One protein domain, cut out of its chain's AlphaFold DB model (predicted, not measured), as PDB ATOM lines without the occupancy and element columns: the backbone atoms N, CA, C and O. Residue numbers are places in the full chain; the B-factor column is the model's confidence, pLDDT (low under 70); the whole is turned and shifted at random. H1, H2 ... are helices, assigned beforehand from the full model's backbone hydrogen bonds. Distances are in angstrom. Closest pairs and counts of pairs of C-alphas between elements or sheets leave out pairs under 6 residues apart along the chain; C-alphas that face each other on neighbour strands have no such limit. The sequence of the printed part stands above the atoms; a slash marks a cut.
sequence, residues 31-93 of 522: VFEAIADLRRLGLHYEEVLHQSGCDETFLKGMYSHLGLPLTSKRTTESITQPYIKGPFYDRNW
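Overview. This is residues 31 to 93 of the 522 residues of the protein "zf-C3H1 domain-containing protein" of [Candida] arabinofermentans NRRL YB-2248 (UniProt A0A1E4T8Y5). Three short helices, H1, H2 and H3, make a small loose triangle at one end, and a long tail without named elements, residues 66 to 93, arches away from it. Residues 75 to 84 and 87 to 92 of this tail stick out free. The printed part has 63 residues, 28 of them in the named helices, in the order H1, H2, H3, with no named strand: all helix, though under half of the residues are in named elements. It is loose, with a radius of gyration of the C-alphas of 13.3 A, spanning 35 by 28 by 17 A.

Along the chain. H1, residues 31 to 40, begins at C-alpha 31 (27.776, 136.711, 22.532) and is 14.1 A long. H3, residues 56 to 65, is also 14.1 A long and ends at C-alpha 65 (38.377, 141.815, 17.377). H2 is residues 45 to 52.

Arrangement. H1 and H2 only just touch, with 3 pairs of C-alphas within 8 A, the closest those of Leu 38 and Val 48 at 6.9 A; they run opposite ways at a steep tilt of 53 degrees. H3 is close to H1 but not clearly touching, about perpendicular at 77 degrees, the closest C-alphas, of Phe 32 and Met 62, 7.4 A apart. In H1, H2 and H3 every O i to N i+4 pair is within hydrogen-bond range.

Size, cuts and confidence. The farthest C-alphas, of His 65 and Asn 92, are 38.7 A apart. The printed part has no cut, and both links are tight. In this model, residues 72 to 93 have pLDDT under 70.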
ATOM      1  N   VAL A  31      26.837 137.718  23.046       81.12
ATOM      2  CA  VAL A  31      27.776 136.711  22.532       81.12
ATOM      3  C   VAL A  31      29.238 137.085  22.819       81.12
ATOM      4  O   VAL A  31      30.022 136.203  23.162       81.12
ATOM      5  N   PHE A  32      29.603 138.370  22.748       85.12
ATOM      6  CA  PHE A  32      30.956 138.828  23.084       85.12
ATOM      7  C   PHE A  32      31.241 138.646  24.575       85.12
ATOM      8  O   PHE A  32      32.298 138.128  24.934       85.12
ATOM      9  N   GLU A  33      30.274 138.994  25.430       83.94
ATOM     10  CA  GLU A  33      30.370 138.794  26.879       83.94
ATOM     11  C   GLU A  33      30.455 137.311  27.240       83.94
ATOM     12  O   GLU A  33      31.370 136.908  27.952       83.94
ATOM     13  N   ALA A  34      29.583 136.470  26.671       84.12
ATOM     14  CA  ALA A  34      29.588 135.035  26.940       84.12
ATOM     15  C   ALA A  34      30.935 134.384  26.597       84.12
ATOM     16  O   ALA A  34      31.434 133.537  27.335       84.12
ATOM     17  N   ILE A  35      31.564 134.780  25.491       82.62
ATOM     18  CA  ILE A  35      32.852 134.211  25.083       82.62
ATOM     19  C   ILE A  35      34.010 134.784  25.907       82.62
ATOM     20  O   ILE A  35      34.953 134.050  26.217       82.62
ATOM     21  N   ALA A  36      33.932 136.052  26.321       81.25
ATOM     22  CA  ALA A  36      34.858 136.613  27.300       81.25
ATOM     23  C   ALA A  36      34.764 135.868  28.645       81.25
ATOM     24  O   ALA A  36      35.797 135.530  29.223       81.25
ATOM     25  N   ASP A  37      33.559 135.525  29.097       84.25
ATOM     26  CA  ASP A  37      33.319 134.781  30.334       84.25
ATOM     27  C   ASP A  37      33.790 133.329  30.250       84.25
ATOM     28  O   ASP A  37      34.497 132.862  31.143       84.25
ATOM     29  N   LEU A  38      33.506 132.621  29.153       82.25
ATOM     30  CA  LEU A  38      34.031 131.266  28.940       82.25
ATOM     31  C   LEU A  38      35.565 131.255  28.965       82.25
ATOM     32  O   LEU A  38      36.182 130.358  29.542       82.25
ATOM     33  N   ARG A  39      36.198 132.297  28.422       81.62
ATOM     34  CA  ARG A  39      37.647 132.461  28.517       81.62
ATOM     35  C   ARG A  39      38.117 132.800  29.934       81.62
ATOM     36  O   ARG A  39      39.151 132.282  30.348       81.62
ATOM     37  N   ARG A  40      37.394 133.638  30.689       80.69
ATOM     38  CA  ARG A  40      37.685 133.910  32.114       80.69
ATOM     39  C   ARG A  40      37.625 132.632  32.951       80.69
ATOM     40  O   ARG A  40      38.413 132.477  33.877       80.69
ATOM     41  N   LEU A  41      36.763 131.690  32.569       81.56
ATOM     42  CA  LEU A  41      36.684 130.345  33.146       81.56
ATOM     43  C   LEU A  41      37.824 129.409  32.698       81.56
ATOM     44  O   LEU A  41      37.884 128.263  33.139       81.56
ATOM     45  N   GLY A  42      38.743 129.887  31.855       86.69
ATOM     46  CA  GLY A  42      39.930 129.155  31.421       86.69
ATOM     47  C   GLY A  42      39.715 128.235  30.221       86.69
ATOM     48  O   GLY A  42      40.599 127.428  29.937       86.69
ATOM     49  N   LEU A  43      38.584 128.342  29.514       86.94
ATOM     50  CA  LEU A  43      38.321 127.529  28.326       86.94
ATOM     51  C   LEU A  43      39.157 128.009  27.135       86.94
ATOM     52  O   LEU A  43      39.263 129.206  26.850       86.94
ATOM     53  N   HIS A  44      39.746 127.056  26.419       91.75
ATOM     54  CA  HIS A  44      40.514 127.311  25.206       91.75
ATOM     55  C   HIS A  44      39.601 127.540  23.992       91.75
ATOM     56  O   HIS A  44      38.445 127.125  23.975       91.75
ATOM     57  N   TYR A  45      40.138 128.162  22.934       93.31
ATOM     58  CA  TYR A  45      39.393 128.468  21.703       93.31
ATOM     59  C   TYR A  45      38.650 127.245  21.135       93.31
ATOM     60  O   TYR A  45      37.483 127.352  20.775       93.31
ATOM     61  N   GLU A  46      39.298 126.078  21.107       92.88
ATOM     62  CA  GLU A  46      38.712 124.827  20.600       92.88
ATOM     63  C   GLU A  46      37.538 124.341  21.465       92.88
ATOM     64  O   GLU A  46      36.540 123.844  20.944       92.88
ATOM     65  N   GLU A  47      37.620 124.533  22.783       91.06
ATOM     66  CA  GLU A  47      36.565 124.163  23.729       91.06
ATOM     67  C   GLU A  47      35.375 125.117  23.614       91.06
ATOM     68  O   GLU A  47      34.229 124.672  23.588       91.06
ATOM     69  N   VAL A  48      35.640 126.418  23.465       91.81
ATOM     70  CA  VAL A  48      34.603 127.427  23.212       91.81
ATOM     71  C   VAL A  48      33.928 127.176  21.864       91.81
ATOM     72  O   VAL A  48      32.704 127.242  21.781       91.81
ATOM     73  N   LEU A  49      34.688 126.833  20.819       92.38
ATOM     74  CA  LEU A  49      34.146 126.484  19.505       92.38
ATOM     75  C   LEU A  49      33.218 125.267  19.596       92.38
ATOM     76  O   LEU A  49      32.089 125.312  19.112       92.38
ATOM     77  N   HIS A  50      33.661 124.210  20.279       87.94
ATOM     78  CA  HIS A  50      32.878 122.988  20.439       87.94
ATOM     79  C   HIS A  50      31.617 123.194  21.298       87.94
ATOM     80  O   HIS A  50      30.578 122.606  21.011       87.94
ATOM     81  N   GLN A  51      31.688 124.003  22.360       84.50
ATOM     82  CA  GLN A  51      30.559 124.212  23.279       84.50
ATOM     83  C   GLN A  51      29.544 125.239  22.775       84.50
ATOM     84  O   GLN A  51      28.351 125.087  23.025       84.50
ATOM     85  N   SER A  52      29.999 126.283  22.079       84.56
ATOM     86  CA  SER A  52      29.118 127.362  21.618       84.56
ATOM     87  C   SER A  52      28.304 126.993  20.378       84.56
ATOM     88  O   SER A  52      27.278 127.622  20.129       84.56
ATOM     89  N   GLY A  53      28.766 126.025  19.573       84.88
ATOM     90  CA  GLY A  53      28.166 125.712  18.271       84.88
ATOM     91  C   GLY A  53      28.238 126.871  17.266       84.88
ATOM     92  O   GLY A  53      27.543 126.847  16.254       84.88
ATOM     93  N   CYS A  54      29.042 127.899  17.558       87.44
ATOM     94  CA  CYS A  54      29.231 129.054  16.691       87.44
ATOM     95  C   CYS A  54      30.070 128.682  15.465       87.44
ATOM     96  O   CYS A  54      30.952 127.826  15.535       87.44
ATOM     97  N   ASP A  55      29.828 129.373  14.351       92.19
ATOM     98  CA  ASP A  55      30.651 129.214  13.156       92.19
ATOM     99  C   ASP A  55      32.114 129.605  13.439       92.19
ATOM    100  O   ASP A  55      32.401 130.614  14.093       92.19
ATOM    101  N   GLU A  56      33.051 128.802  12.935       94.31
ATOM    102  CA  GLU A  56      34.480 128.969  13.200       94.31
ATOM    103  C   GLU A  56      35.001 130.323  12.698       94.31
ATOM    104  O   GLU A  56      35.839 130.950  13.354       94.31
ATOM    105  N   THR A  57      34.492 130.803  11.556       92.38
ATOM    106  CA  THR A  57      34.908 132.084  10.972       92.38
ATOM    107  C   THR A  57      34.406 133.260  11.803       92.38
ATOM    108  O   THR A  57      35.168 134.194  12.062       92.38
ATOM    109  N   PHE A  58      33.175 133.169  12.315       92.06
ATOM    110  CA  PHE A  58      32.607 134.151  13.234       92.06
ATOM    111  C   PHE A  58      33.403 134.208  14.543       92.06
ATOM    112  O   PHE A  58      33.836 135.283  14.962       92.06
ATOM    113  N   LEU A  59      33.683 133.048  15.149       93.75
ATOM    114  CA  LEU A  59      34.437 132.971  16.398       93.75
ATOM    115  C   LEU A  59      35.879 133.479  16.230       93.75
ATOM    116  O   LEU A  59      36.388 134.177  17.105       93.75
ATOM    117  N   LYS A  60      36.531 133.192  15.092       94.94
ATOM    118  CA  LYS A  60      37.860 133.739  14.751       94.94
ATOM    119  C   LYS A  60      37.843 135.252  14.609       94.94
ATOM    120  O   LYS A  60      38.713 135.913  15.174       94.94
ATOM    121  N   GLY A  61      36.865 135.791  13.879       92.50
ATOM    122  CA  GLY A  61      36.700 137.235  13.714       92.50
ATOM    123  C   GLY A  61      36.527 137.932  15.058       92.50
ATOM    124  O   GLY A  61      37.174 138.936  15.332       92.50
ATOM    125  N   MET A  62      35.754 137.319  15.949       91.56
ATOM    126  CA  MET A  62      35.484 137.866  17.266       91.56
ATOM    127  C   MET A  62      36.687 137.773  18.223       91.56
ATOM    128  O   MET A  62      36.985 138.737  18.921       91.56
ATOM    129  N   TYR A  63      37.439 136.663  18.221       92.81
ATOM    130  CA  TYR A  63      38.711 136.569  18.956       92.81
ATOM    131  C   TYR A  63      39.730 137.592  18.440       92.81
ATOM    132  O   TYR A  63      40.412 138.233  19.234       92.81
ATOM    133  N   SER A  64      39.798 137.794  17.122       93.25
ATOM    134  CA  SER A  64      40.659 138.815  16.524       93.25
ATOM    135  C   SER A  64      40.234 140.231  16.923       93.25
ATOM    136  O   SER A  64      41.099 141.049  17.221       93.25
ATOM    137  N   HIS A  65      38.926 140.518  16.958       91.56
ATOM    138  CA  HIS A  65      38.377 141.815  17.377       91.56
ATOM    139  C   HIS A  65      38.686 142.122  18.846       91.56
ATOM    140  O   HIS A  65      39.102 143.226  19.176       91.56
ATOM    141  N   LEU A  66      38.566 141.121  19.721       86.50
ATOM    142  CA  LEU A  66      38.850 141.246  21.153       86.50
ATOM    143  C   LEU A  66      40.356 141.203  21.498       86.50
ATOM    144  O   LEU A  66      40.714 141.208  22.674       86.50
ATOM    145  N   GLY A  67      41.252 141.113  20.506       90.06
ATOM    146  CA  GLY A  67      42.700 141.001  20.737       90.06
ATOM    147  C   GLY A  67      43.108 139.704  21.449       90.06
ATOM    148  O   GLY A  67      44.124 139.643  22.144       90.06
ATOM    149  N   LEU A  68      42.296 138.658  21.311       86.75
ATOM    150  CA  LEU A  68      42.434 137.396  22.016       86.75
ATOM    151  C   LEU A  68      43.255 136.396  21.179       86.75
ATOM    152  O   LEU A  68      42.887 136.102  20.042       86.75
ATOM    153  N   PRO A  69      44.338 135.800  21.718       87.00
ATOM    154  CA  PRO A  69      45.122 134.811  20.984       87.00
ATOM    155  C   PRO A  69      44.288 133.567  20.649       87.00
ATOM    156  O   PRO A  69      43.642 132.997  21.530       87.00
ATOM    157  N   LEU A  70      44.367 133.121  19.391       88.75
ATOM    158  CA  LEU A  70      43.756 131.889  18.860       88.75
ATOM    159  C   LEU A  70      44.555 130.619  19.209       88.75
ATOM    160  O   LEU A  70      44.450 129.608  18.518       88.75
ATOM    161  N   THR A  71      45.431 130.664  20.215       79.75
ATOM    162  CA  THR A  71      46.402 129.592  20.469       79.75
ATOM    163  C   THR A  71      45.697 128.260  20.710       79.75
ATOM    164  O   THR A  71      45.036 128.073  21.730       79.75
ATOM    165  N   SER A  72      45.876 127.344  19.758       57.34
ATOM    166  CA  SER A  72      45.209 126.042  19.684       57.34
ATOM    167  C   SER A  72      46.023 124.915  20.347       57.34
ATOM    168  O   SER A  72      45.685 123.742  20.247       57.34
ATOM    169  N   LYS A  73      47.150 125.228  21.000       53.44
ATOM    170  CA  LYS A  73      48.023 124.205  21.590       53.44
ATOM    171  C   LYS A  73      48.573 124.639  22.935       53.44
ATOM    172  O   LYS A  73      49.254 125.657  23.030       53.44
ATOM    173  N   ARG A  74      48.350 123.806  23.957       51.31
ATOM    174  CA  ARG A  74      49.225 123.766  25.132       51.31
ATOM    175  C   ARG A  74      50.626 123.416  24.648       51.31
ATOM    176  O   ARG A  74      50.824 122.362  24.045       51.31
ATOM    177  N   THR A  75      51.597 124.277  24.928       45.75
ATOM    178  CA  THR A  75      53.008 123.895  24.879       45.75
ATOM    179  C   THR A  75      53.168 122.696  25.813       45.75
ATOM    180  O   THR A  75      52.818 122.768  26.989       45.75
ATOM    181  N   THR A  76      53.645 121.568  25.293       51.72
ATOM    182  CA  THR A  76      53.764 120.270  25.987       51.72
ATOM    183  C   THR A  76      54.676 120.284  27.222       51.72
ATOM    184  O   THR A  76      54.866 119.259  27.866       51.72
ATOM    185  N   GLU A  77      55.227 121.437  27.583       47.09
ATOM    186  CA  GLU A  77      56.164 121.620  28.687       47.09
ATOM    187  C   GLU A  77      55.474 121.804  30.055       47.09
ATOM    188  O   GLU A  77      56.146 121.728  31.078       47.09
ATOM    189  N   SER A  78      54.140 121.953  30.124       43.31
ATOM    190  CA  SER A  78      53.398 122.098  31.398       43.31
ATOM    191  C   SER A  78      52.667 120.823  31.876       43.31
ATOM    192  O   SER A  78      51.648 120.906  32.566       43.31
ATOM    193  N   ILE A  79      53.131 119.627  31.490       44.56
ATOM    194  CA  ILE A  79      52.430 118.344  31.735       44.56
ATOM    195  C   ILE A  79      52.602 117.797  33.174       44.56
ATOM    196  O   ILE A  79      51.979 116.805  33.538       44.56
ATOM    197  N   THR A  80      53.367 118.446  34.055       38.72
ATOM    198  CA  THR A  80      53.554 117.963  35.440       38.72
ATOM    199  C   THR A  80      52.497 118.426  36.447       38.72
ATOM    200  O   THR A  80      52.537 117.976  37.590       38.72
ATOM    201  N   GLN A  81      51.519 119.257  36.065       44.44
ATOM    202  CA  GLN A  81      50.383 119.559  36.944       44.44
ATOM    203  C   GLN A  81      49.188 118.638  36.648       44.44
ATOM    204  O   GLN A  81      48.712 118.606  35.508       44.44
ATOM    205  N   PRO A  82      48.682 117.887  37.650       41.12
ATOM    206  CA  PRO A  82      47.522 117.032  37.470       41.12
ATOM    207  C   PRO A  82      46.302 117.879  37.105       41.12
ATOM    208  O   PRO A  82      45.981 118.882  37.736       41.12
ATOM    209  N   TYR A  83      45.647 117.437  36.041       41.94
ATOM    210  CA  TYR A  83      44.421 117.965  35.470       41.94
ATOM    211  C   TYR A  83      43.345 118.208  36.544       41.94
ATOM    212  O   TYR A  83      42.700 117.264  37.000       41.94
ATOM    213  N   ILE A  84      43.115 119.471  36.927       46.53
ATOM    214  CA  ILE A  84      41.899 119.847  37.657       46.53
ATOM    215  C   ILE A  84      40.787 119.914  36.616       46.53
ATOM    216  O   ILE A  84      40.624 120.899  35.898       46.53
ATOM    217  N   LYS A  85      40.054 118.806  36.504       50.03
ATOM    218  CA  LYS A  85      38.736 118.760  35.876       50.03
ATOM    219  C   LYS A  85      37.914 119.915  36.441       50.03
ATOM    220  O   LYS A  85      37.730 119.976  37.654       50.03
ATOM    221  N   GLY A  86      37.445 120.825  35.582       47.84
ATOM    222  CA  GLY A  86      36.506 121.867  35.997       47.84
ATOM    223  C   GLY A  86      35.321 121.252  36.760       47.84
ATOM    224  O   GLY A  86      35.041 120.062  36.580       47.84
ATOM    225  N   PRO A  87      34.610 122.028  37.594       45.34
ATOM    226  CA  PRO A  87      33.633 121.519  38.571       45.34
ATOM    227  C   PRO A  87      32.526 120.634  37.968       45.34
ATOM    228  O   PRO A  87      31.885 119.863  38.673       45.34
ATOM    229  N   PHE A  88      32.333 120.685  36.650       47.12
ATOM    230  CA  PHE A  88      31.336 119.906  35.919       47.12
ATOM    231  C   PHE A  88      31.818 118.532  35.421       47.12
ATOM    232  O   PHE A  88      31.020 117.768  34.884       47.12
ATOM    233  N   TYR A  89      33.096 118.188  35.601       45.31
ATOM    234  CA  TYR A  89      33.665 116.906  35.163       45.31
ATOM    235  C   TYR A  89      33.842 115.878  36.293       45.31
ATOM    236  O   TYR A  89      34.098 114.707  35.997       45.31
ATOM    237  N   ASP A  90      33.696 116.272  37.562       52.72
ATOM    238  CA  ASP A  90      33.711 115.356  38.706       52.72
ATOM    239  C   ASP A  90      32.328 115.299  39.363       52.72
ATOM    240  O   ASP A  90      31.890 116.259  39.987       52.72
ATOM    241  N   ARG A  91      31.630 114.158  39.264       49.72
ATOM    242  CA  ARG A  91      30.308 113.953  39.893       49.72
ATOM    243  C   ARG A  91      30.349 113.999  41.430       49.72
ATOM    244  O   ARG A  91      29.288 114.025  42.049       49.72
ATOM    245  N   ASN A  92      31.533 114.008  42.046       45.88
ATOM    246  CA  ASN A  92      31.709 114.014  43.497       45.88
ATOM    247  C   ASN A  92      32.168 115.361  44.072       45.88
ATOM    248  O   ASN A  92      32.404 115.431  45.275       45.88
ATOM    249  N   TRP A  93      32.252 116.435  43.277       59.72
ATOM    250  CA  TRP A  93      32.746 117.737  43.751       59.72
ATOM    251  C   TRP A  93      31.995 118.262  44.989       59.72
ATOM    252  O   TRP A  93      32.610 118.790  45.911       59.72
TER     253      TRP A  93